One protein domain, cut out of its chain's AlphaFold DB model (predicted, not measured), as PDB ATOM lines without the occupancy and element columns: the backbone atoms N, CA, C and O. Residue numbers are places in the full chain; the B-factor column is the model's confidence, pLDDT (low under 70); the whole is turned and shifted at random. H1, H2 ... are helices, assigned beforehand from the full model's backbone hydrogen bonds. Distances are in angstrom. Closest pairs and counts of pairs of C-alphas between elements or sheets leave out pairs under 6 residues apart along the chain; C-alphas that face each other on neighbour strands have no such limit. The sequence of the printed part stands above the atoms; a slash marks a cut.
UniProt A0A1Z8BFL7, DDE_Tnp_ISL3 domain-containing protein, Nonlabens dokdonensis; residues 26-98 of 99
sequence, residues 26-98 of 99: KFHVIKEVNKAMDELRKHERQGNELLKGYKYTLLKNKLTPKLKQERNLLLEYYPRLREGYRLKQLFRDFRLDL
ATOM      1  N   LYS A  26     316.723 173.450 289.704       63.72
ATOM      2  CA  LYS A  26     315.289 173.740 289.675       63.72
ATOM      3  C   LYS A  26     314.561 172.998 290.803       63.72
ATOM      4  O   LYS A  26     313.587 173.513 291.355       63.72
ATOM      5  N   PHE A  27     315.038 171.809 291.179       66.38
ATOM      6  CA  PHE A  27     314.485 171.046 292.296       66.38
ATOM      7  C   PHE A  27     314.744 171.709 293.653       66.38
ATOM      8  O   PHE A  27     313.824 171.759 294.475       66.38
ATOM      9  N   HIS A  28     315.935 172.271 293.875       70.00
ATOM     10  CA  HIS A  28     316.258 173.021 295.092       70.00
ATOM     11  C   HIS A  28     315.440 174.299 295.206       70.00
ATOM     12  O   HIS A  28     314.865 174.543 296.262       70.00
ATOM     13  N   VAL A  29     315.282 175.056 294.117       72.12
ATOM     14  CA  VAL A  29     314.441 176.268 294.119       72.12
ATOM     15  C   VAL A  29     313.002 175.925 294.508       72.12
ATOM     16  O   VAL A  29     312.425 176.547 295.396       72.12
ATOM     17  N   ILE A  30     312.426 174.873 293.919       74.06
ATOM     18  CA  ILE A  30     311.063 174.429 294.249       74.06
ATOM     19  C   ILE A  30     310.967 173.926 295.697       74.06
ATOM     20  O   ILE A  30     309.944 174.136 296.361       74.06
ATOM     21  N   LYS A  31     311.997 173.239 296.201       78.69
ATOM     22  CA  LYS A  31     312.058 172.774 297.592       78.69
ATOM     23  C   LYS A  31     312.052 173.958 298.561       78.69
ATOM     24  O   LYS A  31     311.237 173.955 299.485       78.69
ATOM     25  N   GLU A  32     312.865 174.978 298.303       78.44
ATOM     26  CA  GLU A  32     312.925 176.192 299.122       78.44
ATOM     27  C   GLU A  32     311.628 177.006 299.044       78.44
ATOM     28  O   GLU A  32     311.091 177.396 300.077       78.44
ATOM     29  N   VAL A  33     311.022 177.154 297.860       80.25
ATOM     30  CA  VAL A  33     309.707 177.809 297.713       80.25
ATOM     31  C   VAL A  33     308.626 177.076 298.518       80.25
ATOM     32  O   VAL A  33     307.818 177.703 299.203       80.25
ATOM     33  N   ASN A  34     308.602 175.740 298.489       79.25
ATOM     34  CA  ASN A  34     307.654 174.972 299.302       79.25
ATOM     35  C   ASN A  34     307.922 175.108 300.808       79.25
ATOM     36  O   ASN A  34     306.967 175.110 301.589       79.25
ATOM     37  N   LYS A  35     309.191 175.216 301.215       81.75
ATOM     38  CA  LYS A  35     309.586 175.436 302.609       81.75
ATOM     39  C   LYS A  35     309.129 176.812 303.098       81.75
ATOM     40  O   LYS A  35     308.413 176.870 304.096       81.75
ATOM     41  N   ALA A  36     309.415 177.869 302.339       81.81
ATOM     42  CA  ALA A  36     308.960 179.231 302.618       81.81
ATOM     43  C   ALA A  36     307.426 179.315 302.713       81.81
ATOM     44  O   ALA A  36     306.884 179.961 303.607       81.81
ATOM     45  N   MET A  37     306.702 178.584 301.857       83.06
ATOM     46  CA  MET A  37     305.241 178.495 301.944       83.06
ATOM     47  C   MET A  37     304.731 177.804 303.215       83.06
ATOM     48  O   MET A  37     303.710 178.222 303.767       83.06
ATOM     49  N   ASP A  38     305.396 176.746 303.694       82.44
ATOM     50  CA  ASP A  38     305.016 176.109 304.965       82.44
ATOM     51  C   ASP A  38     305.367 176.996 306.168       82.44
ATOM     52  O   ASP A  38     304.621 177.001 307.147       82.44
ATOM     53  N   GLU A  39     306.455 177.763 306.101       83.81
ATOM     54  CA  GLU A  39     306.828 178.757 307.116       83.81
ATOM     55  C   GLU A  39     305.818 179.906 307.175       83.81
ATOM     56  O   GLU A  39     305.292 180.185 308.252       83.81
ATOM     57  N   LEU A  40     305.434 180.482 306.033       83.69
ATOM     58  CA  LEU A  40     304.390 181.505 305.954       83.69
ATOM     59  C   LEU A  40     303.065 181.003 306.545       83.69
ATOM     60  O   LEU A  40     302.446 181.680 307.362       83.69
ATOM     61  N   ARG A  41     302.665 179.766 306.223       83.62
ATOM     62  CA  ARG A  41     301.484 179.130 306.830       83.62
ATOM     63  C   ARG A  41     301.621 178.979 308.349       83.62
ATOM     64  O   ARG A  41     300.628 179.118 309.058       83.62
ATOM     65  N   LYS A  42     302.808 178.638 308.864       81.31
ATOM     66  CA  LYS A  42     303.053 178.532 310.315       81.31
ATOM     67  C   LYS A  42     302.988 179.897 310.996       81.31
ATOM     68  O   LYS A  42     302.440 179.964 312.091       81.31
ATOM     69  N   HIS A  43     303.485 180.947 310.348       82.06
ATOM     70  CA  HIS A  43     303.383 182.317 310.841       82.06
ATOM     71  C   HIS A  43     301.930 182.794 310.902       82.06
ATOM     72  O   HIS A  43     301.491 183.207 311.967       82.06
ATOM     73  N   GLU A  44     301.145 182.636 309.830       78.25
ATOM     74  CA  GLU A  44     299.711 182.994 309.847       78.25
ATOM     75  C   GLU A  44     298.896 182.147 310.838       78.25
ATOM     76  O   GLU A  44     297.835 182.556 311.303       78.25
ATOM     77  N   ARG A  45     299.387 180.950 311.183       74.75
ATOM     78  CA  ARG A  45     298.759 180.082 312.185       74.75
ATOM     79  C   ARG A  45     298.958 180.582 313.619       74.75
ATOM     80  O   ARG A  45     298.138 180.229 314.467       74.75
ATOM     81  N   GLN A  46     300.019 181.330 313.935       67.06
ATOM     82  CA  GLN A  46     300.216 181.861 315.289       67.06
ATOM     83  C   GLN A  46     299.109 182.885 315.591       67.06
ATOM     84  O   GLN A  46     299.204 184.044 315.211       67.06
ATOM     85  N   GLY A  47     298.032 182.419 316.231       64.81
ATOM     86  CA  GLY A  47     296.825 183.202 316.516       64.81
ATOM     87  C   GLY A  47     295.544 182.696 315.842       64.81
ATOM     88  O   GLY A  47     294.477 183.213 316.149       64.81
ATOM     89  N   ASN A  48     295.608 181.681 314.965       63.09
ATOM     90  CA  ASN A  48     294.416 181.151 314.296       63.09
ATOM     91  C   ASN A  48     294.440 179.619 314.141       63.09
ATOM     92  O   ASN A  48     295.138 179.050 313.292       63.09
ATOM     93  N   GLU A  49     293.650 178.927 314.969       66.75
ATOM     94  CA  GLU A  49     293.544 177.463 314.950       66.75
ATOM     95  C   GLU A  49     292.900 176.921 313.668       66.75
ATOM     96  O   GLU A  49     293.140 175.763 313.313       66.75
ATOM     97  N   LEU A  50     292.177 177.762 312.917       65.50
ATOM     98  CA  LEU A  50     291.544 177.402 311.646       65.50
ATOM     99  C   LEU A  50     292.548 176.959 310.578       65.50
ATOM    100  O   LEU A  50     292.163 176.286 309.641       65.50
ATOM    101  N   LEU A  51     293.844 177.267 310.703       64.31
ATOM    102  CA  LEU A  51     294.877 176.799 309.764       64.31
ATOM    103  C   LEU A  51     295.446 175.404 310.117       64.31
ATOM    104  O   LEU A  51     296.371 174.907 309.453       64.31
ATOM    105  N   LYS A  52     294.915 174.740 311.155       63.88
ATOM    106  CA  LYS A  52     295.292 173.378 311.567       63.88
ATOM    107  C   LYS A  52     294.721 172.359 310.569       63.88
ATOM    108  O   LYS A  52     293.519 172.207 310.440       63.88
ATOM    109  N   GLY A  53     295.602 171.659 309.850       66.88
ATOM    110  CA  GLY A  53     295.226 170.631 308.860       66.88
ATOM    111  C   GLY A  53     295.338 171.070 307.393       66.88
ATOM    112  O   GLY A  53     295.501 170.229 306.512       66.88
ATOM    113  N   TYR A  54     295.419 172.375 307.123       68.12
ATOM    114  CA  TYR A  54     295.444 172.930 305.759       68.12
ATOM    115  C   TYR A  54     296.802 172.900 305.051       68.12
ATOM    116  O   TYR A  54     296.946 173.398 303.932       68.12
ATOM    117  N   LYS A  55     297.814 172.272 305.664       68.50
ATOM    118  CA  LYS A  55     299.157 172.118 305.084       68.50
ATOM    119  C   LYS A  55     299.091 171.512 303.680       68.50
ATOM    120  O   LYS A  55     299.673 172.047 302.739       68.50
ATOM    121  N   TYR A  56     298.346 170.421 303.518       66.06
ATOM    122  CA  TYR A  56     298.231 169.739 302.230       66.06
ATOM    123  C   TYR A  56     297.296 170.451 301.251       66.06
ATOM    124  O   TYR A  56     297.442 170.249 300.050       66.06
ATOM    125  N   THR A  57     296.410 171.324 301.728       71.50
ATOM    126  CA  THR A  57     295.501 172.121 300.892       71.50
ATOM    127  C   THR A  57     296.250 173.186 300.078       71.50
ATOM    128  O   THR A  57     295.875 173.486 298.948       71.50
ATOM    129  N   LEU A  58     297.364 173.698 300.615       69.38
ATOM    130  CA  LEU A  58     298.255 174.662 299.948       69.38
ATOM    131  C   LEU A  58     299.447 173.985 299.252       69.38
ATOM    132  O   LEU A  58     300.018 174.511 298.290       69.38
ATOM    133  N   LEU A  59     299.864 172.814 299.750       68.88
ATOM    134  CA  LEU A  59     301.036 172.110 299.233       68.88
ATOM    135  C   LEU A  59     300.724 171.140 298.090       68.88
ATOM    136  O   LEU A  59     301.539 171.043 297.171       68.88
ATOM    137  N   LYS A  60     299.572 170.450 298.109       75.06
ATOM    138  CA  LYS A  60     299.225 169.452 297.088       75.06
ATOM    139  C   LYS A  60     298.797 170.097 295.778       75.06
ATOM    140  O   LYS A  60     298.111 171.111 295.737       75.06
ATOM    141  N   ASN A  61     299.174 169.421 294.701       66.38
ATOM    142  CA  ASN A  61     298.866 169.837 293.344       66.38
ATOM    143  C   ASN A  61     297.488 169.331 292.870       66.38
ATOM    144  O   ASN A  61     296.702 170.059 292.268       66.38
ATOM    145  N   LYS A  62     297.168 168.074 293.193       71.06
ATOM    146  CA  LYS A  62     295.862 167.470 292.918       71.06
ATOM    147  C   LYS A  62     294.989 167.590 294.162       71.06
ATOM    148  O   LYS A  62     295.274 166.976 295.188       71.06
ATOM    149  N   LEU A  63     293.949 168.404 294.054       79.62
ATOM    150  CA  LEU A  63     292.946 168.642 295.088       79.62
ATOM    151  C   LEU A  63     291.581 168.241 294.537       79.62
ATOM    152  O   LEU A  63     291.288 168.498 293.365       79.62
ATOM    153  N   THR A  64     290.748 167.642 295.385       82.31
ATOM    154  CA  THR A  64     289.330 167.440 295.074       82.31
ATOM    155  C   THR A  64     288.635 168.802 294.927       82.31
ATOM    156  O   THR A  64     289.115 169.794 295.487       82.31
ATOM    157  N   PRO A  65     287.510 168.897 294.196       82.88
ATOM    158  CA  PRO A  65     286.796 170.164 294.008       82.88
ATOM    159  C   PRO A  65     286.473 170.885 295.327       82.88
ATOM    160  O   PRO A  65     286.709 172.086 295.442       82.88
ATOM    161  N   LYS A  66     286.060 170.130 296.354       81.31
ATOM    162  CA  LYS A  66     285.794 170.642 297.707       81.31
ATOM    163  C   LYS A  66     287.026 171.312 298.333       81.31
ATOM    164  O   LYS A  66     286.951 172.447 298.788       81.31
ATOM    165  N   LEU A  67     288.183 170.650 298.276       79.88
ATOM    166  CA  LEU A  67     289.432 171.198 298.812       79.88
ATOM    167  C   LEU A  67     289.944 172.403 298.002       79.88
ATOM    168  O   LEU A  67     290.626 173.264 298.552       79.88
ATOM    169  N   LYS A  68     289.626 172.495 296.701       82.50
ATOM    170  CA  LYS A  68     289.941 173.687 295.893       82.50
ATOM    171  C   LYS A  68     289.127 174.903 296.330       82.50
ATOM    172  O   LYS A  68     289.693 175.989 296.409       82.50
ATOM    173  N   GLN A  69     287.833 174.731 296.599       83.06
ATOM    174  CA  GLN A  69     286.985 175.813 297.109       83.06
ATOM    175  C   GLN A  69     287.484 176.294 298.471       83.06
ATOM    176  O   GLN A  69     287.702 177.483 298.667       83.06
ATOM    177  N   GLU A  70     287.768 175.357 299.369       82.25
ATOM    178  CA  GLU A  70     288.280 175.650 300.704       82.25
ATOM    179  C   GLU A  70     289.638 176.367 300.672       82.25
ATOM    180  O   GLU A  70     289.850 177.351 301.377       82.25
ATOM    181  N   ARG A  71     290.539 175.947 299.773       85.75
ATOM    182  CA  ARG A  71     291.776 176.680 299.485       85.75
ATOM    183  C   ARG A  71     291.480 178.114 299.055       85.75
ATOM    184  O   ARG A  71     292.114 179.027 299.563       85.75
ATOM    185  N   ASN A  72     290.578 178.314 298.096       83.81
ATOM    186  CA  ASN A  72     290.288 179.644 297.563       83.81
ATOM    187  C   ASN A  72     289.740 180.574 298.655       83.81
ATOM    188  O   ASN A  72     290.204 181.706 298.746       83.81
ATOM    189  N   LEU A  73     288.861 180.064 299.523       85.06
ATOM    190  CA  LEU A  73     288.379 180.788 300.701       85.06
ATOM    191  C   LEU A  73     289.537 181.176 301.627       85.06
ATOM    192  O   LEU A  73     289.661 182.335 302.004       85.06
ATOM    193  N   LEU A  74     290.453 180.253 301.938       82.44
ATOM    194  CA  LEU A  74     291.641 180.579 302.738       82.44
ATOM    195  C   LEU A  74     292.506 181.666 302.083       82.44
ATOM    196  O   LEU A  74     292.983 182.567 302.763       82.44
ATOM    197  N   LEU A  75     292.698 181.617 300.765       84.75
ATOM    198  CA  LEU A  75     293.432 182.666 300.058       84.75
ATOM    199  C   LEU A  75     292.681 184.008 300.063       84.75
ATOM    200  O   LEU A  75     293.287 185.047 299.829       84.75
ATOM    201  N   GLU A  76     291.373 184.022 300.284       85.75
ATOM    202  CA  GLU A  76     290.578 185.239 300.454       85.75
ATOM    203  C   GLU A  76     290.708 185.839 301.845       85.75
ATOM    204  O   GLU A  76     290.987 187.030 301.959       85.75
ATOM    205  N   TYR A  77     290.644 185.009 302.881       83.94
ATOM    206  CA  TYR A  77     290.829 185.461 304.258       83.94
ATOM    207  C   TYR A  77     292.271 185.877 304.578       83.94
ATOM    208  O   TYR A  77     292.480 186.764 305.402       83.94
ATOM    209  N   TYR A  78     293.272 185.266 303.931       84.38
ATOM    210  CA  TYR A  78     294.688 185.506 304.224       84.38
ATOM    211  C   TYR A  78     295.441 186.036 302.989       84.38
ATOM    212  O   TYR A  78     296.050 185.256 302.247       84.38
ATOM    213  N   PRO A  79     295.470 187.365 302.758       84.38
ATOM    214  CA  PRO A  79     296.093 187.957 301.570       84.38
ATOM    215  C   PRO A  79     297.608 187.708 301.485       84.38
ATOM    216  O   PRO A  79     298.135 187.492 300.396       84.38
ATOM    217  N   ARG A  80     298.318 187.640 302.621       83.19
ATOM    218  CA  ARG A  80     299.743 187.253 302.642       83.19
ATOM    219  C   ARG A  80     299.943 185.815 302.151       83.19
ATOM    220  O   ARG A  80     300.830 185.547 301.344       83.19
ATOM    221  N   LEU A  81     299.060 184.904 302.563       84.25
ATOM    222  CA  LEU A  81     299.049 183.504 302.131       84.25
ATOM    223  C   LEU A  81     298.737 183.371 300.628       84.25
ATOM    224  O   LEU A  81     299.328 182.531 299.947       84.25
ATOM    225  N   ARG A  82     297.835 184.218 300.108       85.75
ATOM    226  CA  ARG A  82     297.523 184.344 298.672       85.75
ATOM    227  C   ARG A  82     298.744 184.734 297.868       85.75
ATOM    228  O   ARG A  82     299.014 184.088 296.859       85.75
ATOM    229  N   GLU A  83     299.481 185.738 298.322       83.50
ATOM    230  CA  GLU A  83     300.649 186.217 297.594       83.50
ATOM    231  C   GLU A  83     301.762 185.167 297.553       83.50
ATOM    232  O   GLU A  83     302.279 184.849 296.481       83.50
ATOM    233  N   GLY A  84     302.040 184.511 298.683       85.12
ATOM    234  CA  GLY A  84     302.953 183.370 298.697       85.12
ATOM    235  C   GLY A  84     302.495 182.246 297.757       85.12
ATOM    236  O   GLY A  84     303.287 181.691 296.992       85.12
ATOM    237  N   TYR A  85     301.199 181.916 297.762       85.81
ATOM    238  CA  TYR A  85     300.656 180.876 296.889       85.81
ATOM    239  C   TYR A  85     300.774 181.246 295.403       85.81
ATOM    240  O   TYR A  85     301.077 180.373 294.587       85.81
ATOM    241  N   ARG A  86     300.589 182.526 295.054       83.62
ATOM    242  CA  ARG A  86     300.793 183.064 293.703       83.62
ATOM    243  C   ARG A  86     302.243 182.893 293.260       83.62
ATOM    244  O   ARG A  86     302.475 182.311 292.205       83.62
ATOM    245  N   LEU A  87     303.201 183.300 294.095       81.69
ATOM    246  CA  LEU A  87     304.633 183.112 293.833       81.69
ATOM    247  C   LEU A  87     304.967 181.634 293.612       81.69
ATOM    248  O   LEU A  87     305.629 181.281 292.640       81.69
ATOM    249  N   LYS A  88     304.429 180.741 294.448       83.19
ATOM    250  CA  LYS A  88     304.595 179.296 294.266       83.19
ATOM    251  C   LYS A  88     304.054 178.790 292.921       83.19
ATOM    252  O   LYS A  88     304.676 177.901 292.340       83.19
ATOM    253  N   GLN A  89     302.903 179.283 292.448       82.25
ATOM    254  CA  GLN A  89     302.399 178.905 291.120       82.25
ATOM    255  C   GLN A  89     303.309 179.440 290.014       82.25
ATOM    256  O   GLN A  89     303.661 178.669 289.136       82.25
ATOM    257  N   LEU A  90     303.800 180.677 290.114       79.81
ATOM    258  CA  LEU A  90     304.732 181.243 289.130       79.81
ATOM    259  C   LEU A  90     306.013 180.407 288.985       79.81
ATOM    260  O   LEU A  90     306.396 180.047 287.876       79.81
ATOM    261  N   PHE A  91     306.636 180.005 290.098       73.88
ATOM    262  CA  PHE A  91     307.805 179.109 290.069       73.88
ATOM    263  C   PHE A  91     307.496 177.723 289.492       73.88
ATOM    264  O   PHE A  91     308.393 177.017 289.026       73.88
ATOM    265  N   ARG A  92     306.232 177.303 289.545       71.12
ATOM    266  CA  ARG A  92     305.778 176.046 288.964       71.12
ATOM    267  C   ARG A  92     305.463 176.184 287.477       71.12
ATOM    268  O   ARG A  92     305.759 175.252 286.742       71.12
ATOM    269  N   ASP A  93     304.882 177.287 287.042       71.12
ATOM    270  CA  ASP A  93     304.563 177.515 285.634       71.12
ATOM    271  C   ASP A  93     305.860 177.706 284.836       71.12
ATOM    272  O   ASP A  93     306.054 177.032 283.830       71.12
ATOM    273  N   PHE A  94     306.858 178.382 285.421       65.06
ATOM    274  CA  PHE A  94     308.232 178.407 284.897       65.06
ATOM    275  C   PHE A  94     308.844 177.007 284.678       65.06
ATOM    276  O   PHE A  94     309.728 176.818 283.845       65.06
ATOM    277  N   ARG A  95     308.395 175.989 285.428       60.25
ATOM    278  CA  ARG A  95     308.808 174.593 285.212       60.25
ATOM    279  C   ARG A  95     308.094 173.952 284.013       60.25
ATOM    280  O   ARG A  95     308.667 173.034 283.430       60.25
ATOM    281  N   LEU A  96     306.864 174.361 283.706       55.16
ATOM    282  CA  LEU A  96     306.059 173.814 282.610       55.16
ATOM    283  C   LEU A  96     306.446 174.412 281.248       55.16
ATOM    284  O   LEU A  96     306.389 173.688 280.268       55.16
ATOM    285  N   ASP A  97     306.922 175.658 281.203       53.81
ATOM    286  CA  ASP A  97     307.220 176.389 279.955       53.81
ATOM    287  C   ASP A  97     308.534 175.982 279.247       53.81
ATOM    288  O   ASP A  97     308.912 176.564 278.234       53.81
ATOM    289  N   LEU A  98     309.269 175.002 279.782       50.84
ATOM    290  CA  LEU A  98     310.553 174.529 279.240       50.84
ATOM    291  C   LEU A  98     310.485 173.097 278.674       50.84
ATOM    292  O   LEU A  98     311.526 172.442 278.570       50.84
TER     293      LEU A  98
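AT A GLANCE: This is residues 26 to 98 of the 99 residues of the protein "DDE_Tnp_ISL3 domain-containing protein" of Nonlabens dokdonensis (UniProt A0A1Z8BFL7). Two long helices, H1 and H4, lie side by side and run opposite ways; H3 turns away from them, making a corner with the first residues of H4, and the short helix H2 sits between H1 and H3. The printed part has 73 residues with four named helices, in the order H1, H2, H3, H4 along the chain, and no named strand. The class is all helix. The whole is compact, with a radius of gyration of the C-alphas of 12.4 A, and the C-alphas span 39 by 26 by 18 A along their three main axes.

IN THESE COORDINATES: Find C-alpha 26 at (315.289, 173.740, 289.675); from there H1 runs through residues 26 to 45, 28.6 A from first to last C-alpha, to C-alpha 45 at (298.759, 180.082, 312.185). Nine residues later you reach H2, residues 55 to 59, 6.1 A long. Next look at H3, residues 65 to 77, which measures 18.9 A. One residue on, H4 takes up residues 79 to 96 over 25.7 A and ends with C-alpha 96 at (306.059, 173.814, 282.610).

HOW THE PARTS SIT: Begin with H1 and H4, which touch with 14 pairs of C-alphas within 8 A; look for the closest, those of Met 37 and Gly 84, 6.3 A apart. Their lines stand at a shallow tilt of 13 degrees, and they run opposite ways. H1 and H2 only just touch, with 3 pairs of C-alphas within 8 A, and H1 does so with residues 34 to 41 alone; the closest C-alphas are those of Asp 38 and Lys 55, 7.1 A apart. H2 touches H3, which meets it with residues 67 to 71 alone; the closest C-alphas are those of Thr 57 and Arg 71, at 6.1 A. H2 and H4 are close but not clearly touching, their closest C-alphas being those of Leu 58 and Tyr 85, 7.3 A apart. H3 and H4 touch only at the corner by their link, where the closest C-alphas, those of Leu 75 and Arg 82, are 4.6 A apart. These two run opposite ways at a steep tilt of 52 degrees. H1 and H3 are apart. In the backbones of H1, H2 and H3 every O i to N i+4 pair is within hydrogen-bond range, and in H4 it is 13 of 14.

THE WHOLE: The two C-alphas farthest apart are those of Gly 47 and Leu 98, 40.7 A. The printed part has no cut. The links from H2 to H3 and from H3 to H4 are tight, and the one from H1 to H2 is short. The mean pLDDT of the printed part is 75.9; it is under 70 at residues 26 to 27, 46 to 56, 58 to 59, 61 and 94 to 98.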